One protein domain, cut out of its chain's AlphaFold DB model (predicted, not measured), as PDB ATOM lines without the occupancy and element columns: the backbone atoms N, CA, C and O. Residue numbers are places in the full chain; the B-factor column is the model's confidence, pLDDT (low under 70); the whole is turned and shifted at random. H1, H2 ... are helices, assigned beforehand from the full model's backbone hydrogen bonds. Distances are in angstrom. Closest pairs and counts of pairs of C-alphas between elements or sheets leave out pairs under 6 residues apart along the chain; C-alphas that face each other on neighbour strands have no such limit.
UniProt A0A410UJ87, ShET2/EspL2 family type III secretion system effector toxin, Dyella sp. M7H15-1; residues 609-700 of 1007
ATOM      1  N   ASP A 609     144.271 159.718 143.823       88.19
ATOM      2  CA  ASP A 609     143.232 160.682 144.180       88.19
ATOM      3  C   ASP A 609     142.772 161.510 142.961       88.19
ATOM      4  O   ASP A 609     143.182 161.272 141.818       88.19
ATOM      5  N   ALA A 610     141.894 162.486 143.207       85.25
ATOM      6  CA  ALA A 610     141.386 163.405 142.189       85.25
ATOM      7  C   ALA A 610     142.501 164.218 141.503       85.25
ATOM      8  O   ALA A 610     142.373 164.569 140.328       85.25
ATOM      9  N   ASP A 611     143.608 164.446 142.212       84.75
ATOM     10  CA  ASP A 611     144.811 165.095 141.706       84.75
ATOM     11  C   ASP A 611     145.766 164.080 141.054       84.75
ATOM     12  O   ASP A 611     146.883 164.402 140.698       84.75
ATOM     13  N   GLY A 612     145.389 162.822 140.837       87.75
ATOM     14  CA  GLY A 612     146.275 161.871 140.166       87.75
ATOM     15  C   GLY A 612     147.498 161.447 140.998       87.75
ATOM     16  O   GLY A 612     148.403 160.806 140.441       87.75
ATOM     17  N   THR A 613     147.515 161.738 142.300       92.31
ATOM     18  CA  THR A 613     148.596 161.423 143.238       92.31
ATOM     19  C   THR A 613     148.375 160.039 143.861       92.31
ATOM     20  O   THR A 613     147.286 159.759 144.358       92.31
ATOM     21  N   PRO A 614     149.356 159.114 143.817       92.94
ATOM     22  CA  PRO A 614     149.224 157.773 144.397       92.94
ATOM     23  C   PRO A 614     149.333 157.743 145.926       92.94
ATOM     24  O   PRO A 614     150.081 158.509 146.527       92.94
ATOM     25  N   GLY A 615     148.716 156.747 146.569       92.81
ATOM     26  CA  GLY A 615     148.728 156.644 148.037       92.81
ATOM     27  C   GLY A 615     150.127 156.450 148.643       92.81
ATOM     28  O   GLY A 615     150.389 156.921 149.746       92.81
ATOM     29  N   LEU A 616     151.056 155.801 147.921       95.12
ATOM     30  CA  LEU A 616     152.448 155.657 148.375       95.12
ATOM     31  C   LEU A 616     153.185 157.004 148.417       95.12
ATOM     32  O   LEU A 616     154.016 157.191 149.301       95.12
ATOM     33  N   TYR A 617     152.870 157.934 147.507       96.06
ATOM     34  CA  TYR A 617     153.400 159.299 147.563       96.06
ATOM     35  C   TYR A 617     152.931 159.978 148.854       96.06
ATOM     36  O   TYR A 617     153.764 160.447 149.623       96.06
ATOM     37  N   MET A 618     151.626 159.918 149.146       95.75
ATOM     38  CA  MET A 618     151.057 160.528 150.354       95.75
ATOM     39  C   MET A 618     151.670 159.943 151.632       95.75
ATOM     40  O   MET A 618     152.059 160.680 152.526       95.75
ATOM     41  N   ALA A 619     151.837 158.619 151.711       97.19
ATOM     42  CA  ALA A 619     152.464 157.989 152.874       97.19
ATOM     43  C   ALA A 619     153.951 158.350 153.046       97.19
ATOM     44  O   ALA A 619     154.445 158.349 154.173       97.19
ATOM     45  N   LEU A 620     154.671 158.628 151.954       97.75
ATOM     46  CA  LEU A 620     156.055 159.106 152.001       97.75
ATOM     47  C   LEU A 620     156.125 160.560 152.467       97.75
ATOM     48  O   LEU A 620     156.940 160.860 153.335       97.75
ATOM     49  N   GLN A 621     155.258 161.419 151.929       96.75
ATOM     50  CA  GLN A 621     155.147 162.823 152.321       96.75
ATOM     51  C   GLN A 621     154.746 162.984 153.792       96.75
ATOM     52  O   GLN A 621     155.307 163.832 154.460       96.75
ATOM     53  N   GLU A 622     153.823 162.163 154.305       96.88
ATOM     54  CA  GLU A 622     153.340 162.232 155.698       96.88
ATOM     55  C   GLU A 622     154.153 161.343 156.670       96.88
ATOM     56  O   GLU A 622     153.813 161.180 157.846       96.88
ATOM     57  N   GLY A 623     155.213 160.685 156.182       97.56
ATOM     58  CA  GLY A 623     156.159 159.940 157.021       97.56
ATOM     59  C   GLY A 623     155.623 158.634 157.620       97.56
ATOM     60  O   GLY A 623     156.120 158.148 158.637       97.56
ATOM     61  N   HIS A 624     154.613 158.019 157.008       98.19
ATOM     62  CA  HIS A 624     153.899 156.856 157.540       98.19
ATOM     63  C   HIS A 624     154.614 155.513 157.288       98.19
ATOM     64  O   HIS A 624     154.101 154.618 156.608       98.19
ATOM     65  N   ALA A 625     155.794 155.332 157.887       98.12
ATOM     66  CA  ALA A 625     156.666 154.169 157.685       98.12
ATOM     67  C   ALA A 625     155.979 152.802 157.897       98.12
ATOM     68  O   ALA A 625     156.099 151.904 157.062       98.12
ATOM     69  N   GLU A 626     155.215 152.633 158.980       98.31
ATOM     70  CA  GLU A 626     154.515 151.368 159.258       98.31
ATOM     71  C   GLU A 626     153.415 151.055 158.235       98.31
ATOM     72  O   GLU A 626     153.198 149.889 157.897       98.31
ATOM     73  N   ALA A 627     152.748 152.078 157.689       97.81
ATOM     74  CA  ALA A 627     151.760 151.885 156.632       97.81
ATOM     75  C   ALA A 627     152.429 151.460 155.316       97.81
ATOM     76  O   ALA A 627     151.934 150.551 154.650       97.81
ATOM     77  N   ILE A 628     153.603 152.022 154.994       97.38
ATOM     78  CA  ILE A 628     154.441 151.598 153.859       97.38
ATOM     79  C   ILE A 628     154.891 150.133 154.028       97.38
ATOM     80  O   ILE A 628     154.829 149.351 153.075       97.38
ATOM     81  N   ARG A 629     155.279 149.707 155.241       97.50
ATOM     82  CA  ARG A 629     155.605 148.293 155.522       97.50
ATOM     83  C   ARG A 629     154.399 147.376 155.342       97.50
ATOM     84  O   ARG A 629     154.511 146.355 154.662       97.50
ATOM     85  N   ALA A 630     153.240 147.752 155.884       96.81
ATOM     86  CA  ALA A 630     151.996 146.999 155.712       96.81
ATOM     87  C   ALA A 630     151.589 146.897 154.229       96.81
ATOM     88  O   ALA A 630     151.199 145.825 153.761       96.81
ATOM     89  N   TYR A 631     151.768 147.974 153.462       93.12
ATOM     90  CA  TYR A 631     151.604 147.992 152.007       93.12
ATOM     91  C   TYR A 631     152.576 147.026 151.306       93.12
ATOM     92  O   TYR A 631     152.202 146.270 150.409       93.12
ATOM     93  N   GLY A 632     153.820 146.949 151.780       92.31
ATOM     94  CA  GLY A 632     154.796 145.954 151.341       92.31
ATOM     95  C   GLY A 632     154.419 144.514 151.663       92.31
ATOM     96  O   GLY A 632     154.701 143.615 150.872       92.31
ATOM     97  N   GLU A 633     153.789 144.267 152.809       92.25
ATOM     98  CA  GLU A 633     153.252 142.953 153.167       92.25
ATOM     99  C   GLU A 633     152.077 142.561 152.259       92.25
ATOM    100  O   GLU A 633     151.962 141.398 151.873       92.25
ATOM    101  N   LEU A 634     151.239 143.527 151.877       89.38
ATOM    102  CA  LEU A 634     150.141 143.341 150.931       89.38
ATOM    103  C   LEU A 634     150.657 142.927 149.539       89.38
ATOM    104  O   LEU A 634     150.183 141.947 148.966       89.38
ATOM    105  N   LEU A 635     151.701 143.595 149.036       86.81
ATOM    106  CA  LEU A 635     152.354 143.272 147.758       86.81
ATOM    107  C   LEU A 635     152.915 141.843 147.696       86.81
ATOM    108  O   LEU A 635     152.968 141.241 146.620       86.81
ATOM    109  N   LYS A 636     153.309 141.257 148.835       87.00
ATOM    110  CA  LYS A 636     153.822 139.875 148.899       87.00
ATOM    111  C   LYS A 636     152.765 138.817 148.571       87.00
ATOM    112  O   LYS A 636     153.143 137.682 148.294       87.00
ATOM    113  N   GLN A 637     151.480 139.172 148.557       83.50
ATOM    114  CA  GLN A 637     150.411 138.280 148.106       83.50
ATOM    115  C   GLN A 637     150.374 138.101 146.580       83.50
ATOM    116  O   GLN A 637     149.748 137.161 146.084       83.50
ATOM    117  N   LEU A 638     151.026 138.975 145.814       81.62
ATOM    118  CA  LEU A 638     151.173 138.797 144.373       81.62
ATOM    119  C   LEU A 638     152.269 137.775 144.065       81.62
ATOM    120  O   LEU A 638     153.291 137.709 144.756       81.62
ATOM    121  N   SER A 639     152.086 137.011 142.984       82.50
ATOM    122  CA  SER A 639     153.163 136.177 142.448       82.50
ATOM    123  C   SER A 639     154.363 137.053 142.075       82.50
ATOM    124  O   SER A 639     154.205 138.219 141.711       82.50
ATOM    125  N   GLU A 640     155.577 136.509 142.159       82.19
ATOM    126  CA  GLU A 640     156.806 137.282 141.932       82.19
ATOM    127  C   GLU A 640     156.804 137.994 140.571       82.19
ATOM    128  O   GLU A 640     157.103 139.182 140.501       82.19
ATOM    129  N   GLN A 641     156.374 137.306 139.510       81.75
ATOM    130  CA  GLN A 641     156.301 137.872 138.161       81.75
ATOM    131  C   GLN A 641     155.405 139.118 138.097       81.75
ATOM    132  O   GLN A 641     155.772 140.119 137.487       81.75
ATOM    133  N   VAL A 642     154.243 139.054 138.744       80.31
ATOM    134  CA  VAL A 642     153.256 140.136 138.786       80.31
ATOM    135  C   VAL A 642     153.764 141.264 139.681       80.31
ATOM    136  O   VAL A 642     153.756 142.422 139.277       80.31
ATOM    137  N   ARG A 643     154.279 140.937 140.872       83.81
ATOM    138  CA  ARG A 643     154.829 141.917 141.816       83.81
ATOM    139  C   ARG A 643     155.919 142.767 141.173       83.81
ATOM    140  O   ARG A 643     155.906 143.977 141.336       83.81
ATOM    141  N   VAL A 644     156.838 142.152 140.427       83.25
ATOM    142  CA  VAL A 644     157.940 142.865 139.757       83.25
ATOM    143  C   VAL A 644     157.438 143.821 138.685       83.25
ATOM    144  O   VAL A 644     157.970 144.920 138.566       83.25
ATOM    145  N   GLN A 645     156.405 143.422 137.939       81.69
ATOM    146  CA  GLN A 645     155.807 144.257 136.902       81.69
ATOM    147  C   GLN A 645     155.205 145.550 137.475       81.69
ATOM    148  O   GLN A 645     155.378 146.603 136.872       81.69
ATOM    149  N   TYR A 646     154.529 145.475 138.625       81.19
ATOM    150  CA  TYR A 646     153.856 146.633 139.229       81.19
ATOM    151  C   TYR A 646     154.762 147.456 140.140       81.19
ATOM    152  O   TYR A 646     154.708 148.682 140.125       81.19
ATOM    153  N   LEU A 647     155.609 146.801 140.937       84.69
ATOM    154  CA  LEU A 647     156.374 147.466 141.987       84.69
ATOM    155  C   LEU A 647     157.328 148.534 141.438       84.69
ATOM    156  O   LEU A 647     157.496 149.561 142.084       84.69
ATOM    157  N   ALA A 648     157.900 148.335 140.246       80.06
ATOM    158  CA  ALA A 648     158.728 149.357 139.606       80.06
ATOM    159  C   ALA A 648     157.947 150.668 139.382       80.06
ATOM    160  O   ALA A 648     158.418 151.729 139.774       80.06
ATOM    161  N   THR A 649     156.725 150.581 138.845       84.38
ATOM    162  CA  THR A 649     155.837 151.734 138.626       84.38
ATOM    163  C   THR A 649     155.365 152.350 139.940       84.38
ATOM    164  O   THR A 649     155.325 153.569 140.073       84.38
ATOM    165  N   LEU A 650     155.019 151.518 140.927       89.19
ATOM    166  CA  LEU A 650     154.535 151.994 142.223       89.19
ATOM    167  C   LEU A 650     155.614 152.772 142.978       89.19
ATOM    168  O   LEU A 650     155.300 153.796 143.565       89.19
ATOM    169  N   LEU A 651     156.871 152.319 142.938       91.69
ATOM    170  CA  LEU A 651     157.990 153.005 143.591       91.69
ATOM    171  C   LEU A 651     158.255 154.394 142.996       91.69
ATOM    172  O   LEU A 651     158.713 155.273 143.714       91.69
ATOM    173  N   GLU A 652     157.928 154.632 141.722       90.94
ATOM    174  CA  GLU A 652     158.068 155.974 141.152       90.94
ATOM    175  C   GLU A 652     157.137 157.006 141.791       90.94
ATOM    176  O   GLU A 652     157.486 158.178 141.716       90.94
ATOM    177  N   ALA A 653     155.999 156.577 142.369       92.56
ATOM    178  CA  ALA A 653     154.910 157.374 142.950       92.56
ATOM    179  C   ALA A 653     155.124 158.896 142.872       92.56
ATOM    180  O   ALA A 653     155.820 159.466 143.709       92.56
ATOM    181  N   LYS A 654     154.527 159.530 141.856       94.25
ATOM    182  CA  LYS A 654     154.680 160.960 141.548       94.25
ATOM    183  C   LYS A 654     153.360 161.705 141.697       94.25
ATOM    184  O   LYS A 654     152.317 161.120 141.394       94.25
ATOM    185  N   ASP A 655     153.433 162.970 142.086       93.56
ATOM    186  CA  ASP A 655     152.313 163.917 142.017       93.56
ATOM    187  C   ASP A 655     152.047 164.421 140.578       93.56
ATOM    188  O   ASP A 655     152.633 163.927 139.604       93.56
ATOM    189  N   LEU A 656     151.142 165.401 140.440       91.88
ATOM    190  CA  LEU A 656     150.796 166.054 139.166       91.88
ATOM    191  C   LEU A 656     151.981 166.708 138.463       91.88
ATOM    192  O   LEU A 656     152.034 166.701 137.230       91.88
ATOM    193  N   ASP A 657     152.909 167.265 139.234       91.19
ATOM    194  CA  ASP A 657     154.071 167.984 138.719       91.19
ATOM    195  C   ASP A 657     155.226 167.027 138.372       91.19
ATOM    196  O   ASP A 657     156.231 167.424 137.776       91.19
ATOM    197  N   GLY A 658     155.062 165.737 138.677       92.12
ATOM    198  CA  GLY A 658     156.045 164.693 138.423       92.12
ATOM    199  C   GLY A 658     157.084 164.547 139.536       92.12
ATOM    200  O   GLY A 658     158.049 163.800 139.348       92.12
ATOM    201  N   THR A 659     156.890 165.215 140.674       95.25
ATOM    202  CA  THR A 659     157.762 165.123 141.846       95.25
ATOM    203  C   THR A 659     157.551 163.764 142.525       95.25
ATOM    204  O   THR A 659     156.414 163.403 142.828       95.25
ATOM    205  N   PRO A 660     158.606 162.958 142.749       96.00
ATOM    206  CA  PRO A 660     158.473 161.651 143.396       96.00
ATOM    207  C   PRO A 660     158.245 161.747 144.908       96.00
ATOM    208  O   PRO A 660     158.817 162.604 145.573       96.00
ATOM    209  N   GLY A 661     157.548 160.775 145.497       96.19
ATOM    210  CA  GLY A 661     157.334 160.721 146.949       96.19
ATOM    211  C   GLY A 661     158.636 160.621 147.755       96.19
ATOM    212  O   GLY A 661     158.711 161.130 148.867       96.19
ATOM    213  N   LEU A 662     159.701 160.030 147.190       97.44
ATOM    214  CA  LEU A 662     161.024 160.012 147.832       97.44
ATOM    215  C   LEU A 662     161.617 161.424 147.979       97.44
ATOM    216  O   LEU A 662     162.317 161.673 148.956       97.44
ATOM    217  N   TYR A 663     161.329 162.343 147.047       97.50
ATOM    218  CA  TYR A 663     161.707 163.752 147.193       97.50
ATOM    219  C   TYR A 663     160.984 164.367 148.393       97.50
ATOM    220  O   TYR A 663     161.644 164.946 149.248       97.50
ATOM    221  N   MET A 664     159.666 164.159 148.512       97.56
ATOM    222  CA  MET A 664     158.886 164.673 149.645       97.56
ATOM    223  C   MET A 664     159.381 164.113 150.982       97.56
ATOM    224  O   MET A 664     159.596 164.868 151.918       97.56
ATOM    225  N   ALA A 665     159.669 162.811 151.065       98.12
ATOM    226  CA  ALA A 665     160.217 162.218 152.288       98.12
ATOM    227  C   ALA A 665     161.604 162.777 152.669       98.12
ATOM    228  O   ALA A 665     161.946 162.803 153.849       98.12
ATOM    229  N   LEU A 666     162.413 163.199 151.689       98.06
ATOM    230  CA  LEU A 666     163.702 163.857 151.925       98.06
ATOM    231  C   LEU A 666     163.526 165.306 152.382       98.06
ATOM    232  O   LEU A 666     164.219 165.716 153.309       98.06
ATOM    233  N   GLN A 667     162.605 166.039 151.754       97.06
ATOM    234  CA  GLN A 667     162.258 167.412 152.119       97.06
ATOM    235  C   GLN A 667     161.652 167.497 153.522       97.06
ATOM    236  O   GLN A 667     162.023 168.376 154.275       97.06
ATOM    237  N   GLU A 668     160.761 166.578 153.900       97.44
ATOM    238  CA  GLU A 668     160.106 166.586 155.220       97.44
ATOM    239  C   GLU A 668     160.916 165.820 156.295       97.44
ATOM    240  O   GLU A 668     160.479 165.634 157.433       97.44
ATOM    241  N   GLY A 669     162.104 165.310 155.942       97.56
ATOM    242  CA  GLY A 669     163.015 164.642 156.876       97.56
ATOM    243  C   GLY A 669     162.540 163.275 157.398       97.56
ATOM    244  O   GLY A 669     162.967 162.820 158.461       97.56
ATOM    245  N   HIS A 670     161.667 162.576 156.674       98.38
ATOM    246  CA  HIS A 670     161.014 161.336 157.108       98.38
ATOM    247  C   HIS A 670     161.873 160.071 156.917       98.38
ATOM    248  O   HIS A 670     161.554 159.163 156.143       98.38
ATOM    249  N   ALA A 671     162.963 159.970 157.680       98.06
ATOM    250  CA  ALA A 671     163.949 158.888 157.590       98.06
ATOM    251  C   ALA A 671     163.367 157.464 157.704       98.06
ATOM    252  O   ALA A 671     163.747 156.569 156.944       98.06
ATOM    253  N   GLU A 672     162.426 157.229 158.625       98.19
ATOM    254  CA  GLU A 672     161.814 155.905 158.792       98.19
ATOM    255  C   GLU A 672     160.972 155.493 157.576       98.19
ATOM    256  O   GLU A 672     160.960 154.313 157.211       98.19
ATOM    257  N   ALA A 673     160.307 156.453 156.920       98.31
ATOM    258  CA  ALA A 673     159.538 156.212 155.702       98.31
ATOM    259  C   ALA A 673     160.462 155.878 154.520       98.31
ATOM    260  O   ALA A 673     160.181 154.938 153.777       98.31
ATOM    261  N   ILE A 674     161.613 156.556 154.411       98.19
ATOM    262  CA  ILE A 674     162.680 156.215 153.453       98.19
ATOM    263  C   ILE A 674     163.207 154.790 153.710       98.19
ATOM    264  O   ILE A 674     163.398 154.015 152.770       98.19
ATOM    265  N   GLY A 675     163.385 154.400 154.976       97.44
ATOM    266  CA  GLY A 675     163.759 153.033 155.349       97.44
ATOM    267  C   GLY A 675     162.706 151.992 154.948       97.44
ATOM    268  O   GLY A 675     163.034 150.971 154.342       97.44
ATOM    269  N   ALA A 676     161.422 152.260 155.202       97.81
ATOM    270  CA  ALA A 676     160.329 151.392 154.757       97.81
ATOM    271  C   ALA A 676     160.248 151.299 153.219       97.81
ATOM    272  O   ALA A 676     159.978 150.233 152.659       97.81
ATOM    273  N   TYR A 677     160.549 152.391 152.516       96.25
ATOM    274  CA  TYR A 677     160.658 152.419 151.060       96.25
ATOM    275  C   TYR A 677     161.828 151.567 150.538       96.25
ATOM    276  O   TYR A 677     161.678 150.832 149.559       96.25
ATOM    277  N   GLU A 678     162.973 151.560 151.228       95.00
ATOM    278  CA  GLU A 678     164.081 150.638 150.939       95.00
ATOM    279  C   GLU A 678     163.648 149.165 151.091       95.00
ATOM    280  O   GLU A 678     164.003 148.311 150.271       95.00
ATOM    281  N   GLU A 679     162.850 148.841 152.114       94.75
ATOM    282  CA  GLU A 679     162.290 147.497 152.304       94.75
ATOM    283  C   GLU A 679     161.356 147.083 151.154       94.75
ATOM    284  O   GLU A 679     161.398 145.923 150.726       94.75
ATOM    285  N   LEU A 680     160.555 148.012 150.613       93.06
ATOM    286  CA  LEU A 680     159.758 147.779 149.402       93.06
ATOM    287  C   LEU A 680     160.652 147.492 148.198       93.06
ATOM    288  O   LEU A 680     160.484 146.471 147.531       93.06
ATOM    289  N   LEU A 681     161.648 148.343 147.959       91.12
ATOM    290  CA  LEU A 681     162.604 148.197 146.865       91.12
ATOM    291  C   LEU A 681     163.335 146.841 146.908       91.12
ATOM    292  O   LEU A 681     163.569 146.219 145.867       91.12
ATOM    293  N   LYS A 682     163.666 146.332 148.103       91.00
ATOM    294  CA  LYS A 682     164.302 145.015 148.298       91.00
ATOM    295  C   LYS A 682     163.443 143.833 147.828       91.00
ATOM    296  O   LYS A 682     163.991 142.744 147.660       91.00
ATOM    297  N   GLN A 683     162.144 144.023 147.587       90.44
ATOM    298  CA  GLN A 683     161.262 142.980 147.048       90.44
ATOM    299  C   GLN A 683     161.403 142.769 145.529       90.44
ATOM    300  O   GLN A 683     160.889 141.770 145.014       90.44
ATOM    301  N   LEU A 684     162.083 143.678 144.814       88.19
ATOM    302  CA  LEU A 684     162.452 143.498 143.408       88.19
ATOM    303  C   LEU A 684     163.664 142.551 143.268       88.19
ATOM    304  O   LEU A 684     164.617 142.656 144.049       88.19
ATOM    305  N   PRO A 685     163.693 141.678 142.241       88.38
ATOM    306  CA  PRO A 685     164.890 140.965 141.820       88.38
ATOM    307  C   PRO A 685     166.037 141.934 141.566       88.38
ATOM    308  O   PRO A 685     165.824 143.072 141.140       88.38
ATOM    309  N   LYS A 686     167.264 141.467 141.798       85.44
ATOM    310  CA  LYS A 686     168.471 142.298 141.779       85.44
ATOM    311  C   LYS A 686     168.594 143.127 140.496       85.44
ATOM    312  O   LYS A 686     168.887 144.314 140.580       85.44
ATOM    313  N   GLU A 687     168.344 142.528 139.338       83.38
ATOM    314  CA  GLU A 687     168.469 143.169 138.027       83.38
ATOM    315  C   GLU A 687     167.450 144.307 137.845       83.38
ATOM    316  O   GLU A 687     167.833 145.429 137.520       83.38
ATOM    317  N   ALA A 688     166.166 144.047 138.124       84.25
ATOM    318  CA  ALA A 688     165.096 145.049 138.032       84.25
ATOM    319  C   ALA A 688     165.272 146.173 139.066       84.25
ATOM    320  O   ALA A 688     165.005 147.345 138.786       84.25
ATOM    321  N   ARG A 689     165.770 145.815 140.255       86.94
ATOM    322  CA  ARG A 689     166.089 146.760 141.320       86.94
ATOM    323  C   ARG A 689     167.154 147.752 140.874       86.94
ATOM    324  O   ARG A 689     166.926 148.945 140.994       86.94
ATOM    325  N   ILE A 690     168.278 147.281 140.327       83.62
ATOM    326  CA  ILE A 690     169.371 148.152 139.856       83.62
ATOM    327  C   ILE A 690     168.881 149.095 138.754       83.62
ATOM    328  O   ILE A 690     169.163 150.288 138.807       83.62
ATOM    329  N   GLN A 691     168.105 148.573 137.798       82.12
ATOM    330  CA  GLN A 691     167.568 149.367 136.693       82.12
ATOM    331  C   GLN A 691     166.653 150.507 137.169       82.12
ATOM    332  O   GLN A 691     166.683 151.589 136.590       82.12
ATOM    333  N   SER A 692     165.861 150.272 138.216       84.12
ATOM    334  CA  SER A 692     164.935 151.275 138.764       84.12
ATOM    335  C   SER A 692     165.642 152.258 139.704       84.12
ATOM    336  O   SER A 692     165.315 153.439 139.741       84.12
ATOM    337  N   LEU A 693     166.630 151.775 140.461       86.75
ATOM    338  CA  LEU A 693     167.219 152.487 141.591       86.75
ATOM    339  C   LEU A 693     167.860 153.822 141.209       86.75
ATOM    340  O   LEU A 693     167.688 154.788 141.940       86.75
ATOM    341  N   VAL A 694     168.555 153.897 140.071       81.38
ATOM    342  CA  VAL A 694     169.198 155.147 139.629       81.38
ATOM    343  C   VAL A 694     168.157 156.250 139.426       81.38
ATOM    344  O   VAL A 694     168.291 157.324 140.001       81.38
ATOM    345  N   THR A 695     167.084 155.961 138.684       85.44
ATOM    346  CA  THR A 695     165.997 156.917 138.428       85.44
ATOM    347  C   THR A 695     165.285 157.327 139.715       85.44
ATOM    348  O   THR A 695     164.952 158.496 139.888       85.44
ATOM    349  N   LEU A 696     165.058 156.375 140.625       91.69
ATOM    350  CA  LEU A 696     164.392 156.647 141.898       91.69
ATOM    351  C   LEU A 696     165.251 157.533 142.808       91.69
ATOM    352  O   LEU A 696     164.715 158.446 143.421       91.69
ATOM    353  N   LEU A 697     166.564 157.295 142.871       91.69
ATOM    354  CA  LEU A 697     167.497 158.066 143.700       91.69
ATOM    355  C   LEU A 697     167.703 159.497 143.204       91.69
ATOM    356  O   LEU A 697     167.973 160.371 144.017       91.69
ATOM    357  N   GLU A 698     167.558 159.766 141.902       90.81
ATOM    358  CA  GLU A 698     167.617 161.149 141.417       90.81
ATOM    359  C   GLU A 698     166.571 162.040 142.101       90.81
ATOM    360  O   GLU A 698     166.882 163.200 142.363       90.81
ATOM    361  N   ALA A 699     165.376 161.488 142.381       92.69
ATOM    362  CA  ALA A 699     164.275 162.098 143.133       92.69
ATOM    363  C   ALA A 699     164.212 163.627 142.979       92.69
ATOM    364  O   ALA A 699     164.524 164.354 143.916       92.69
ATOM    365  N   LYS A 700     163.882 164.116 141.779       94.44
ATOM    366  CA  LYS A 700     163.872 165.554 141.467       94.44
ATOM    367  C   LYS A 700     162.463 166.129 141.511       94.44
ATOM    368  O   LYS A 700     161.540 165.493 141.009       94.44
TER     369      LYS A 700
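Overview. This is residues 609 to 700 of the 1007 residues of the protein "ShET2/EspL2 family type III secretion system effector toxin" of Dyella sp. M7H15-1 (UniProt A0A410UJ87). Two three-helix units stand side by side, H1 beside H4, H2 beside H5 and H3 beside H6; in each, a helical hairpin is followed by a longer helix. The printed part, 92 residues with six named helices in the order H1 to H6, is all helix. It is compact, radius of gyration of the C-alphas 12.3 A, spanning 32 by 28 by 25 A.

Along the chain. H1 is residues 615 to 621, beginning at C-alpha (148.728, 156.644, 148.037); H2 is 625 to 635, 15.4 A; H3 is 640 to 652, 18.8 A. H4 is 661 to 667, H5 671 to 681, 15.2 A, and H6 686 to 698, 18.9 A, ending at C-alpha (167.617, 161.149, 141.417).

Arrangement. H5, the hub, touches H2 the same way at a shallow tilt of 11 degrees, closest C-alphas Ala 625 and Ala 673, 4.0 A. H1 touches H4, closest C-alphas Tyr 617 and Gly 661, 4.2 A. H3 touches H6, closest C-alphas Glu 652 and Leu 696, 6.4 A. H2 and H6 are apart. Every O i to N i+4 pair is within hydrogen-bond range in H1, H2, H4 and H5; H3 has 6 of 9, H6 7 of 9.

Size, cuts and confidence. The farthest C-alphas, Ala 610 and Lys 686, are 34.3 A apart. The printed part has no cut, no link is long, and no printed residue is under 70 in pLDDT.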